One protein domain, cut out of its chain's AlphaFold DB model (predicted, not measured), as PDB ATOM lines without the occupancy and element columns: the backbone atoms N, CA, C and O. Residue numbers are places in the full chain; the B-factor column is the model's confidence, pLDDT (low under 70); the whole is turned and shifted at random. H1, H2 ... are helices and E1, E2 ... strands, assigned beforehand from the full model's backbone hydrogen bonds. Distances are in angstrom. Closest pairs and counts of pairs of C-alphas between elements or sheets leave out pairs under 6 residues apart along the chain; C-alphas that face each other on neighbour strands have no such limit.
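What this domain is: This is residues 108 to 180 of the 184 residues of a protein of Sutterella wadsworthensis (UniProt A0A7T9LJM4). A small pair of parallel strands, E1 and E2, covers one side of a V made by helices H2 and H3, which meet near the first residues of H2. H1 crosses H2 on the side away from the strands. The printed part has 73 residues, with three named helices and two named strands in the order H1, H2, E1, H3, E2; the sheet has the order E1, E2, and the class is mostly helix. It is compact, with a radius of gyration of the C-alphas of 11.0 A, and rounded, with spans of 32 by 26 by 21 A.

How they stand to each other: E1, residues 150 to 153, and E2, residues 175 to 177, are parallel neighbours at 22 degrees. The C-alphas of Ala 151 and Met 175 face each other at 4.4 A; N 152 and O 175 are within hydrogen-bond range at 2.8 A, as are N 177 and O 152 at 3.0 A. With H3, residues 157 to 169, they form a strand-helix-strand unit, two parallel neighbour strands with a helix between them in the chain, and its crossover is right-handed. The closest C-alphas of H3 and E2 are those of Ala 163 and Leu 176, 6.9 A apart. H2, residues 132 to 145, comes closest to E1 at the C-alphas of Ala 142 and Thr 150, 5.6 A apart. H2 and E2 are apart. H2 touches H3 with residues 132 to 135 alone, closest at the C-alphas of Leu 135 and Ala 163, 6.7 A apart; they run the same way at a tilt of 37 degrees, only just steep. H1, residues 109 to 121, touches H2, closest at the C-alphas of Ala 115 and Ala 140, 5.1 A apart, and their lines stand at 72 degrees, only just about perpendicular. H1 and H3 are close but not clearly touching, with the C-alphas of Leu 119 and Leu 166 7.8 A apart. H1 is apart from E1 and from E2. In H1, H2 and H3 every O i to N i+4 pair is within hydrogen-bond range.

Where its parts are: E1 measures 10.0 A from C-alpha 150 to C-alpha 153, and E2 measures 6.4 A, ending with C-alpha 177 at (158.015, 142.717, 72.851). H2 is the longest helix, 19.9 A from C-alpha 132 at (150.344, 127.403, 73.501) to C-alpha 145. H3 measures 18.9 A and H1 18.4 A, beginning with C-alpha 109 at (161.053, 117.881, 79.087).

The domain as a whole: The two C-alphas farthest apart are those of Asp 110 and Glu 180, at 32.9 A. The printed part has no cut. The links H2 to E1, E1 to H3 and H3 to E2 are tight, and H1 to H2, with 10 residues between them, is short. The mean pLDDT of the printed part is 90.1, and residues 171 to 173 are under 70.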
ATOM      1  N   SER A 108     164.656 121.224  79.518       96.50
ATOM      2  CA  SER A 108     164.337 119.800  79.629       96.50
ATOM      3  C   SER A 108     162.833 119.548  79.450       96.50
ATOM      4  O   SER A 108     161.999 120.449  79.594       96.50
ATOM      5  N   LYS A 109     162.465 118.293  79.170       96.38
ATOM      6  CA  LYS A 109     161.053 117.881  79.087       96.38
ATOM      7  C   LYS A 109     160.311 118.102  80.406       96.38
ATOM      8  O   LYS A 109     159.154 118.517  80.379       96.38
ATOM      9  N   ASP A 110     160.985 117.892  81.532       97.25
ATOM     10  CA  ASP A 110     160.409 118.104  82.862       97.25
ATOM     11  C   ASP A 110     160.102 119.586  83.085       97.25
ATOM     12  O   ASP A 110     158.982 119.926  83.450       97.25
ATOM     13  N   MET A 111     161.024 120.486  82.719       96.19
ATOM     14  CA  MET A 111     160.797 121.936  82.807       96.19
ATOM     15  C   MET A 111     159.602 122.395  81.965       96.19
ATOM     16  O   MET A 111     158.824 123.245  82.396       96.19
ATOM     17  N   LEU A 112     159.444 121.844  80.756       97.81
ATOM     18  CA  LEU A 112     158.290 122.138  79.900       97.81
ATOM     19  C   LEU A 112     156.986 121.594  80.502       97.81
ATOM     20  O   LEU A 112     155.955 122.260  80.435       97.81
ATOM     21  N   THR A 113     157.034 120.410  81.110       97.81
ATOM     22  CA  THR A 113     155.874 119.778  81.757       97.81
ATOM     23  C   THR A 113     155.426 120.573  82.982       97.81
ATOM     24  O   THR A 113     154.247 120.902  83.101       97.81
ATOM     25  N   GLU A 114     156.362 120.954  83.851       96.62
ATOM     26  CA  GLU A 114     156.104 121.804  85.018       96.62
ATOM     27  C   GLU A 114     155.532 123.165  84.602       96.62
ATOM     28  O   GLU A 114     154.553 123.642  85.177       96.62
ATOM     29  N   ALA A 115     156.097 123.780  83.561       95.75
ATOM     30  CA  ALA A 115     155.601 125.039  83.021       95.75
ATOM     31  C   ALA A 115     154.165 124.925  82.491       95.75
ATOM     32  O   ALA A 115     153.345 125.807  82.750       95.75
ATOM     33  N   ALA A 116     153.836 123.841  81.784       96.75
ATOM     34  CA  ALA A 116     152.479 123.591  81.304       96.75
ATOM     35  C   ALA A 116     151.483 123.421  82.463       96.75
ATOM     36  O   ALA A 116     150.428 124.055  82.461       96.75
ATOM     37  N   GLN A 117     151.844 122.647  83.490       96.62
ATOM     38  CA  GLN A 117     151.018 122.458  84.688       96.62
ATOM     39  C   GLN A 117     150.795 123.767  85.458       96.62
ATOM     40  O   GLN A 117     149.686 124.035  85.930       96.62
ATOM     41  N   ALA A 118     151.831 124.603  85.572       93.50
ATOM     42  CA  ALA A 118     151.723 125.917  86.198       93.50
ATOM     43  C   ALA A 118     150.767 126.835  85.422       93.50
ATOM     44  O   ALA A 118     149.875 127.431  86.023       93.50
ATOM     45  N   LEU A 119     150.892 126.896  84.090       94.19
ATOM     46  CA  LEU A 119     149.989 127.676  83.236       94.19
ATOM     47  C   LEU A 119     148.532 127.218  83.363       94.19
ATOM     48  O   LEU A 119     147.633 128.055  83.439       94.19
ATOM     49  N   ASP A 120     148.294 125.909  83.435       94.38
ATOM     50  CA  ASP A 120     146.956 125.361  83.661       94.38
ATOM     51  C   ASP A 120     146.398 125.743  85.039       94.38
ATOM     52  O   ASP A 120     145.250 126.179  85.133       94.38
ATOM     53  N   SER A 121     147.217 125.659  86.091       93.31
ATOM     54  CA  SER A 121     146.831 126.043  87.460       93.31
ATOM     55  C   SER A 121     146.530 127.543  87.583       93.31
ATOM     56  O   SER A 121     145.629 127.949  88.314       93.31
ATOM     57  N   GLU A 122     147.259 128.368  86.832       91.44
ATOM     58  CA  GLU A 122     147.079 129.821  86.738       91.44
ATOM     59  C   GLU A 122     145.953 130.218  85.756       91.44
ATOM     60  O   GLU A 122     145.639 131.402  85.615       91.44
ATOM     61  N   ASN A 123     145.328 129.247  85.076       92.81
ATOM     62  CA  ASN A 123     144.327 129.449  84.024       92.81
ATOM     63  C   ASN A 123     144.814 130.391  82.897       92.81
ATOM     64  O   ASN A 123     144.073 131.227  82.359       92.81
ATOM     65  N   VAL A 124     146.091 130.264  82.533       92.62
ATOM     66  CA  VAL A 124     146.743 131.026  81.467       92.62
ATOM     67  C   VAL A 124     146.839 130.158  80.218       92.62
ATOM     68  O   VAL A 124     147.657 129.246  80.120       92.62
ATOM     69  N   ARG A 125     146.014 130.476  79.218       94.44
ATOM     70  CA  ARG A 125     145.990 129.778  77.927       94.44
ATOM     71  C   ARG A 125     146.015 130.747  76.754       94.44
ATOM     72  O   ARG A 125     145.387 131.814  76.812       94.44
ATOM     73  N   CYS A 126     146.708 130.360  75.686       95.12
ATOM     74  CA  CYS A 126     146.530 130.981  74.384       95.12
ATOM     75  C   CYS A 126     145.177 130.572  73.803       95.12
ATOM     76  O   CYS A 126     144.689 129.465  74.027       95.12
ATOM     77  N   ARG A 127     144.538 131.496  73.081       96.06
ATOM     78  CA  ARG A 127     143.294 131.181  72.371       96.06
ATOM     79  C   ARG A 127     143.560 130.313  71.145       96.06
ATOM     80  O   ARG A 127     142.682 129.539  70.782       96.06
ATOM     81  N   ASP A 128     144.722 130.484  70.522       95.06
ATOM     82  CA  ASP A 128     145.211 129.565  69.507       95.06
ATOM     83  C   ASP A 128     145.936 128.404  70.210       95.06
ATOM     84  O   ASP A 128     146.938 128.650  70.891       95.06
ATOM     85  N   PRO A 129     145.427 127.160  70.123       94.38
ATOM     86  CA  PRO A 129     146.072 126.007  70.741       94.38
ATOM     87  C   PRO A 129     147.479 125.742  70.200       94.38
ATOM     88  O   PRO A 129     148.326 125.275  70.961       94.38
ATOM     89  N   GLU A 130     147.746 126.065  68.931       93.50
ATOM     90  CA  GLU A 130     149.069 125.859  68.335       93.50
ATOM     91  C   GLU A 130     150.112 126.781  68.968       93.50
ATOM     92  O   GLU A 130     151.233 126.359  69.230       93.50
ATOM     93  N   ASP A 131     149.722 127.993  69.359       95.75
ATOM     94  CA  ASP A 131     150.634 128.955  69.981       95.75
ATOM     95  C   ASP A 131     150.881 128.692  71.475       95.75
ATOM     96  O   ASP A 131     151.738 129.329  72.102       95.75
ATOM     97  N   GLN A 132     150.165 127.740  72.085       96.12
ATOM     98  CA  GLN A 132     150.344 127.403  73.501       96.12
ATOM     99  C   GLN A 132     151.788 126.968  73.804       96.12
ATOM    100  O   GLN A 132     152.310 127.260  74.884       96.12
ATOM    101  N   LYS A 133     152.468 126.329  72.842       97.00
ATOM    102  CA  LYS A 133     153.865 125.883  72.974       97.00
ATOM    103  C   LYS A 133     154.838 127.039  73.254       97.00
ATOM    104  O   LYS A 133     155.776 126.858  74.030       97.00
ATOM    105  N   PHE A 134     154.583 128.239  72.722       97.38
ATOM    106  CA  PHE A 134     155.405 129.425  72.990       97.38
ATOM    107  C   PHE A 134     155.196 129.971  74.403       97.38
ATOM    108  O   PHE A 134     156.158 130.413  75.034       97.38
ATOM    109  N   LEU A 135     153.975 129.898  74.946       95.50
ATOM    110  CA  LEU A 135     153.718 130.263  76.345       95.50
ATOM    111  C   LEU A 135     154.383 129.291  77.312       95.50
ATOM    112  O   LEU A 135     155.018 129.733  78.266       95.50
ATOM    113  N   ILE A 136     154.271 127.984  77.049       97.25
ATOM    114  CA  ILE A 136     154.921 126.943  77.856       97.25
ATOM    115  C   ILE A 136     156.434 127.166  77.871       97.25
ATOM    116  O   ILE A 136     157.042 127.209  78.938       97.25
ATOM    117  N   LEU A 137     157.035 127.381  76.698       97.56
ATOM    118  CA  LEU A 137     158.461 127.667  76.578       97.56
ATOM    119  C   LEU A 137     158.861 128.956  77.313       97.56
ATOM    120  O   LEU A 137     159.870 128.972  78.016       97.56
ATOM    121  N   THR A 138     158.049 130.013  77.209       96.00
ATOM    122  CA  THR A 138     158.283 131.283  77.914       96.00
ATOM    123  C   THR A 138     158.247 131.095  79.430       96.00
ATOM    124  O   THR A 138     159.149 131.563  80.118       96.00
ATOM    125  N   LYS A 139     157.249 130.372  79.956       94.56
ATOM    126  CA  LYS A 139     157.131 130.054  81.387       94.56
ATOM    127  C   LYS A 139     158.313 129.211  81.871       94.56
ATOM    128  O   LYS A 139     158.910 129.532  82.893       94.56
ATOM    129  N   ALA A 140     158.699 128.176  81.121       95.25
ATOM    130  CA  ALA A 140     159.846 127.333  81.459       95.25
ATOM    131  C   ALA A 140     161.150 128.146  81.540       95.25
ATOM    132  O   ALA A 140     161.923 127.986  82.485       95.25
ATOM    133  N   ALA A 141     161.371 129.052  80.583       93.88
ATOM    134  CA  ALA A 141     162.525 129.946  80.583       93.88
ATOM    135  C   ALA A 141     162.481 130.972  81.729       93.88
ATOM    136  O   ALA A 141     163.480 131.167  82.422       93.88
ATOM    137  N   ALA A 142     161.322 131.577  81.994       92.00
ATOM    138  CA  ALA A 142     161.161 132.539  83.082       92.00
ATOM    139  C   ALA A 142     161.384 131.898  84.462       92.00
ATOM    140  O   ALA A 142     162.038 132.499  85.317       92.00
ATOM    141  N   ASN A 143     160.917 130.662  84.662       91.25
ATOM    142  CA  ASN A 143     161.110 129.905  85.901       91.25
ATOM    143  C   ASN A 143     162.593 129.629  86.211       91.25
ATOM    144  O   ASN A 143     162.969 129.530  87.380       91.25
ATOM    145  N   ILE A 144     163.438 129.483  85.183       90.44
ATOM    146  CA  ILE A 144     164.847 129.103  85.345       90.44
ATOM    147  C   ILE A 144     165.798 130.305  85.282       90.44
ATOM    148  O   ILE A 144     166.653 130.453  86.152       90.44
ATOM    149  N   CYS A 145     165.642 131.181  84.291       88.88
ATOM    150  CA  CYS A 145     166.527 132.328  84.051       88.88
ATOM    151  C   CYS A 145     166.056 133.595  84.764       88.88
ATOM    152  O   CYS A 145     166.774 134.590  84.821       88.88
ATOM    153  N   GLY A 146     164.851 133.559  85.323       87.00
ATOM    154  CA  GLY A 146     164.238 134.720  85.920       87.00
ATOM    155  C   GLY A 146     163.488 135.558  84.898       87.00
ATOM    156  O   GLY A 146     163.739 135.596  83.690       87.00
ATOM    157  N   VAL A 147     162.523 136.264  85.452       82.88
ATOM    158  CA  VAL A 147     161.471 136.924  84.709       82.88
ATOM    159  C   VAL A 147     161.972 138.177  83.973       82.88
ATOM    160  O   VAL A 147     161.606 138.418  82.827       82.88
ATOM    161  N   GLY A 148     162.890 138.930  84.592       82.19
ATOM    162  CA  GLY A 148     163.520 140.116  83.992       82.19
ATOM    163  C   GLY A 148     164.549 139.811  82.896       82.19
ATOM    164  O   GLY A 148     164.901 140.703  82.126       82.19
ATOM    165  N   SER A 149     164.996 138.557  82.800       86.38
ATOM    166  CA  SER A 149     165.974 138.094  81.807       86.38
ATOM    167  C   SER A 149     165.327 137.332  80.651       86.38
ATOM    168  O   SER A 149     166.033 136.890  79.751       86.38
ATOM    169  N   THR A 150     163.998 137.180  80.657       92.25
ATOM    170  CA  THR A 150     163.251 136.406  79.660       92.25
ATOM    171  C   THR A 150     162.312 137.313  78.876       92.25
ATOM    172  O   THR A 150     161.554 138.083  79.472       92.25
ATOM    173  N   ALA A 151     162.322 137.206  77.548       93.50
ATOM    174  CA  ALA A 151     161.385 137.922  76.691       93.50
ATOM    175  C   ALA A 151     160.718 137.014  75.652       93.50
ATOM    176  O   ALA A 151     161.384 136.208  75.014       93.50
ATOM    177  N   LEU A 152     159.415 137.191  75.439       95.50
ATOM    178  CA  LEU A 152     158.694 136.649  74.289       95.50
ATOM    179  C   LEU A 152     158.569 137.736  73.218       95.50
ATOM    180  O   LEU A 152     158.065 138.828  73.492       95.50
ATOM    181  N   ILE A 153     158.997 137.415  71.998       95.12
ATOM    182  CA  ILE A 153     158.970 138.312  70.845       95.12
ATOM    183  C   ILE A 153     158.046 137.720  69.780       95.12
ATOM    184  O   ILE A 153     158.348 136.694  69.174       95.12
ATOM    185  N   THR A 154     156.904 138.370  69.558       94.50
ATOM    186  CA  THR A 154     155.876 137.920  68.602       94.50
ATOM    187  C   THR A 154     155.077 139.103  68.059       94.50
ATOM    188  O   THR A 154     154.839 140.079  68.775       94.50
ATOM    189  N   ARG A 155     154.610 139.014  66.806       92.50
ATOM    190  CA  ARG A 155     153.595 139.939  66.264       92.50
ATOM    191  C   ARG A 155     152.168 139.412  66.422       92.50
ATOM    192  O   ARG A 155     151.220 140.207  66.330       92.50
ATOM    193  N   ASP A 156     152.000 138.124  66.722       94.31
ATOM    194  CA  ASP A 156     150.687 137.509  66.850       94.31
ATOM    195  C   ASP A 156     149.864 138.169  67.967       94.31
ATOM    196  O   ASP A 156     150.339 138.541  69.046       94.31
ATOM    197  N   LYS A 157     148.587 138.416  67.681       93.69
ATOM    198  CA  LYS A 157     147.709 139.160  68.589       93.69
ATOM    199  C   LYS A 157     147.168 138.280  69.713       93.69
ATOM    200  O   LYS A 157     146.919 138.799  70.807       93.69
ATOM    201  N   LEU A 158     146.913 137.002  69.453       95.19
ATOM    202  CA  LEU A 158     146.372 136.055  70.425       95.19
ATOM    203  C   LEU A 158     147.451 135.629  71.421       95.19
ATOM    204  O   LEU A 158     147.211 135.726  72.629       95.19
ATOM    205  N   LEU A 159     148.649 135.307  70.938       94.56
ATOM    206  CA  LEU A 159     149.811 134.987  71.755       94.56
ATOM    207  C   LEU A 159     150.204 136.172  72.644       94.56
ATOM    208  O   LEU A 159     150.335 136.012  73.857       94.56
ATOM    209  N   ARG A 160     150.247 137.404  72.109       94.38
ATOM    210  CA  ARG A 160     150.471 138.611  72.933       94.38
ATOM    211  C   ARG A 160     149.423 138.794  74.027       94.38
ATOM    212  O   ARG A 160     149.757 139.180  75.147       94.38
ATOM    213  N   LYS A 161     148.142 138.552  73.732       92.81
ATOM    214  CA  LYS A 161     147.076 138.642  74.746       92.81
ATOM    215  C   LYS A 161     147.279 137.623  75.862       92.81
ATOM    216  O   LYS A 161     147.052 137.958  77.022       92.81
ATOM    217  N   ALA A 162     147.694 136.410  75.526       92.19
ATOM    218  CA  ALA A 162     147.938 135.364  76.504       92.19
ATOM    219  C   ALA A 162     149.213 135.622  77.323       92.19
ATOM    220  O   ALA A 162     149.181 135.519  78.546       92.19
ATOM    221  N   ALA A 163     150.285 136.100  76.690       91.06
ATOM    222  CA  ALA A 163     151.514 136.502  77.371       91.06
ATOM    223  C   ALA A 163     151.297 137.675  78.342       91.06
ATOM    224  O   ALA A 163     151.889 137.714  79.416       91.06
ATOM    225  N   LYS A 164     150.378 138.603  78.036       90.25
ATOM    226  CA  LYS A 164     149.952 139.635  79.001       90.25
ATOM    227  C   LYS A 164     149.282 139.044  80.244       90.25
ATOM    228  O   LYS A 164     149.478 139.579  81.330       90.25
ATOM    229  N   LYS A 165     148.504 137.962  80.102       89.69
ATOM    230  CA  LYS A 165     147.902 137.262  81.250       89.69
ATOM    231  C   LYS A 165     148.963 136.549  82.080       89.69
ATOM    232  O   LYS A 165     148.956 136.714  83.293       89.69
ATOM    233  N   LEU A 166     149.900 135.852  81.427       88.31
ATOM    234  CA  LEU A 166     151.075 135.277  82.087       88.31
ATOM    235  C   LEU A 166     151.809 136.350  82.902       88.31
ATOM    236  O   LEU A 166     152.055 136.180  84.093       88.31
ATOM    237  N   ARG A 167     152.051 137.514  82.287       85.62
ATOM    238  CA  ARG A 167     152.733 138.621  82.955       85.62
ATOM    239  C   ARG A 167     151.974 139.224  84.132       85.62
ATOM    240  O   ARG A 167     152.599 139.792  85.015       85.62
ATOM    241  N   ALA A 168     150.650 139.136  84.146       84.62
ATOM    242  CA  ALA A 168     149.853 139.581  85.281       84.62
ATOM    243  C   ALA A 168     149.861 138.559  86.433       84.62
ATOM    244  O   ALA A 168     149.812 138.962  87.594       84.62
ATOM    245  N   ALA A 169     149.930 137.262  86.116       80.81
ATOM    246  CA  ALA A 169     150.018 136.187  87.106       80.81
ATOM    247  C   ALA A 169     151.382 136.176  87.822       80.81
ATOM    248  O   ALA A 169     151.464 135.934  89.025       80.81
ATOM    249  N   GLU A 170     152.451 136.514  87.103       74.81
ATOM    250  CA  GLU A 170     153.803 136.628  87.639       74.81
ATOM    251  C   GLU A 170     154.086 138.079  88.042       74.81
ATOM    252  O   GLU A 170     154.073 138.961  87.190       74.81
ATOM    253  N   ARG A 171     154.370 138.371  89.320       60.97
ATOM    254  CA  ARG A 171     154.733 139.728  89.790       60.97
ATOM    255  C   ARG A 171     156.029 140.231  89.121       60.97
ATOM    256  O   ARG A 171     157.096 140.170  89.721       60.97
ATOM    257  N   GLY A 172     155.927 140.727  87.888       57.09
ATOM    258  CA  GLY A 172     157.057 141.117  87.038       57.09
ATOM    259  C   GLY A 172     157.310 140.220  85.820       57.09
ATOM    260  O   GLY A 172     158.420 140.289  85.312       57.09
ATOM    261  N   GLY A 173     156.314 139.426  85.385       62.25
ATOM    262  CA  GLY A 173     156.341 138.427  84.298       62.25
ATOM    263  C   GLY A 173     157.154 138.734  83.039       62.25
ATOM    264  O   GLY A 173     157.426 139.903  82.753       62.25
ATOM    265  N   ALA A 174     157.522 137.676  82.298       72.31
ATOM    266  CA  ALA A 174     158.450 137.757  81.167       72.31
ATOM    267  C   ALA A 174     158.108 138.931  80.239       72.31
ATOM    268  O   ALA A 174     156.934 139.229  79.975       72.31
ATOM    269  N   MET A 175     159.138 139.625  79.759       80.75
ATOM    270  CA  MET A 175     158.943 140.804  78.928       80.75
ATOM    271  C   MET A 175     158.267 140.403  77.612       80.75
ATOM    272  O   MET A 175     158.646 139.428  76.974       80.75
ATOM    273  N   LEU A 176     157.255 141.156  77.194       82.38
ATOM    274  CA  LEU A 176     156.575 140.939  75.920       82.38
ATOM    275  C   LEU A 176     156.944 142.073  74.975       82.38
ATOM    276  O   LEU A 176     156.614 143.222  75.274       82.38
ATOM    277  N   LEU A 177     157.579 141.746  73.852       77.88
ATOM    278  CA  LEU A 177     158.015 142.717  72.851       77.88
ATOM    279  C   LEU A 177     157.427 142.399  71.475       77.88
ATOM    280  O   LEU A 177     157.266 141.235  71.103       77.88
ATOM    281  N   LEU A 178     157.139 143.445  70.702       75.94
ATOM    282  CA  LEU A 178     157.125 143.322  69.248       75.94
ATOM    283  C   LEU A 178     158.575 143.298  68.738       75.94
ATOM    284  O   LEU A 178     159.443 143.891  69.381       75.94
ATOM    285  N   PRO A 179     158.862 142.666  67.586       77.25
ATOM    286  CA  PRO A 179     160.196 142.715  66.988       77.25
ATOM    287  C   PRO A 179     160.714 144.147  66.787       77.25
ATOM    288  O   PRO A 179     161.880 144.418  67.048       77.25
ATOM    289  N   GLU A 180     159.846 145.063  66.355       78.44
ATOM    290  CA  GLU A 180     160.152 146.484  66.150       78.44
ATOM    291  C   GLU A 180     160.395 147.280  67.444       78.44
ATOM    292  O   GLU A 180     161.084 148.296  67.404       78.44
TER     293      GLU A 180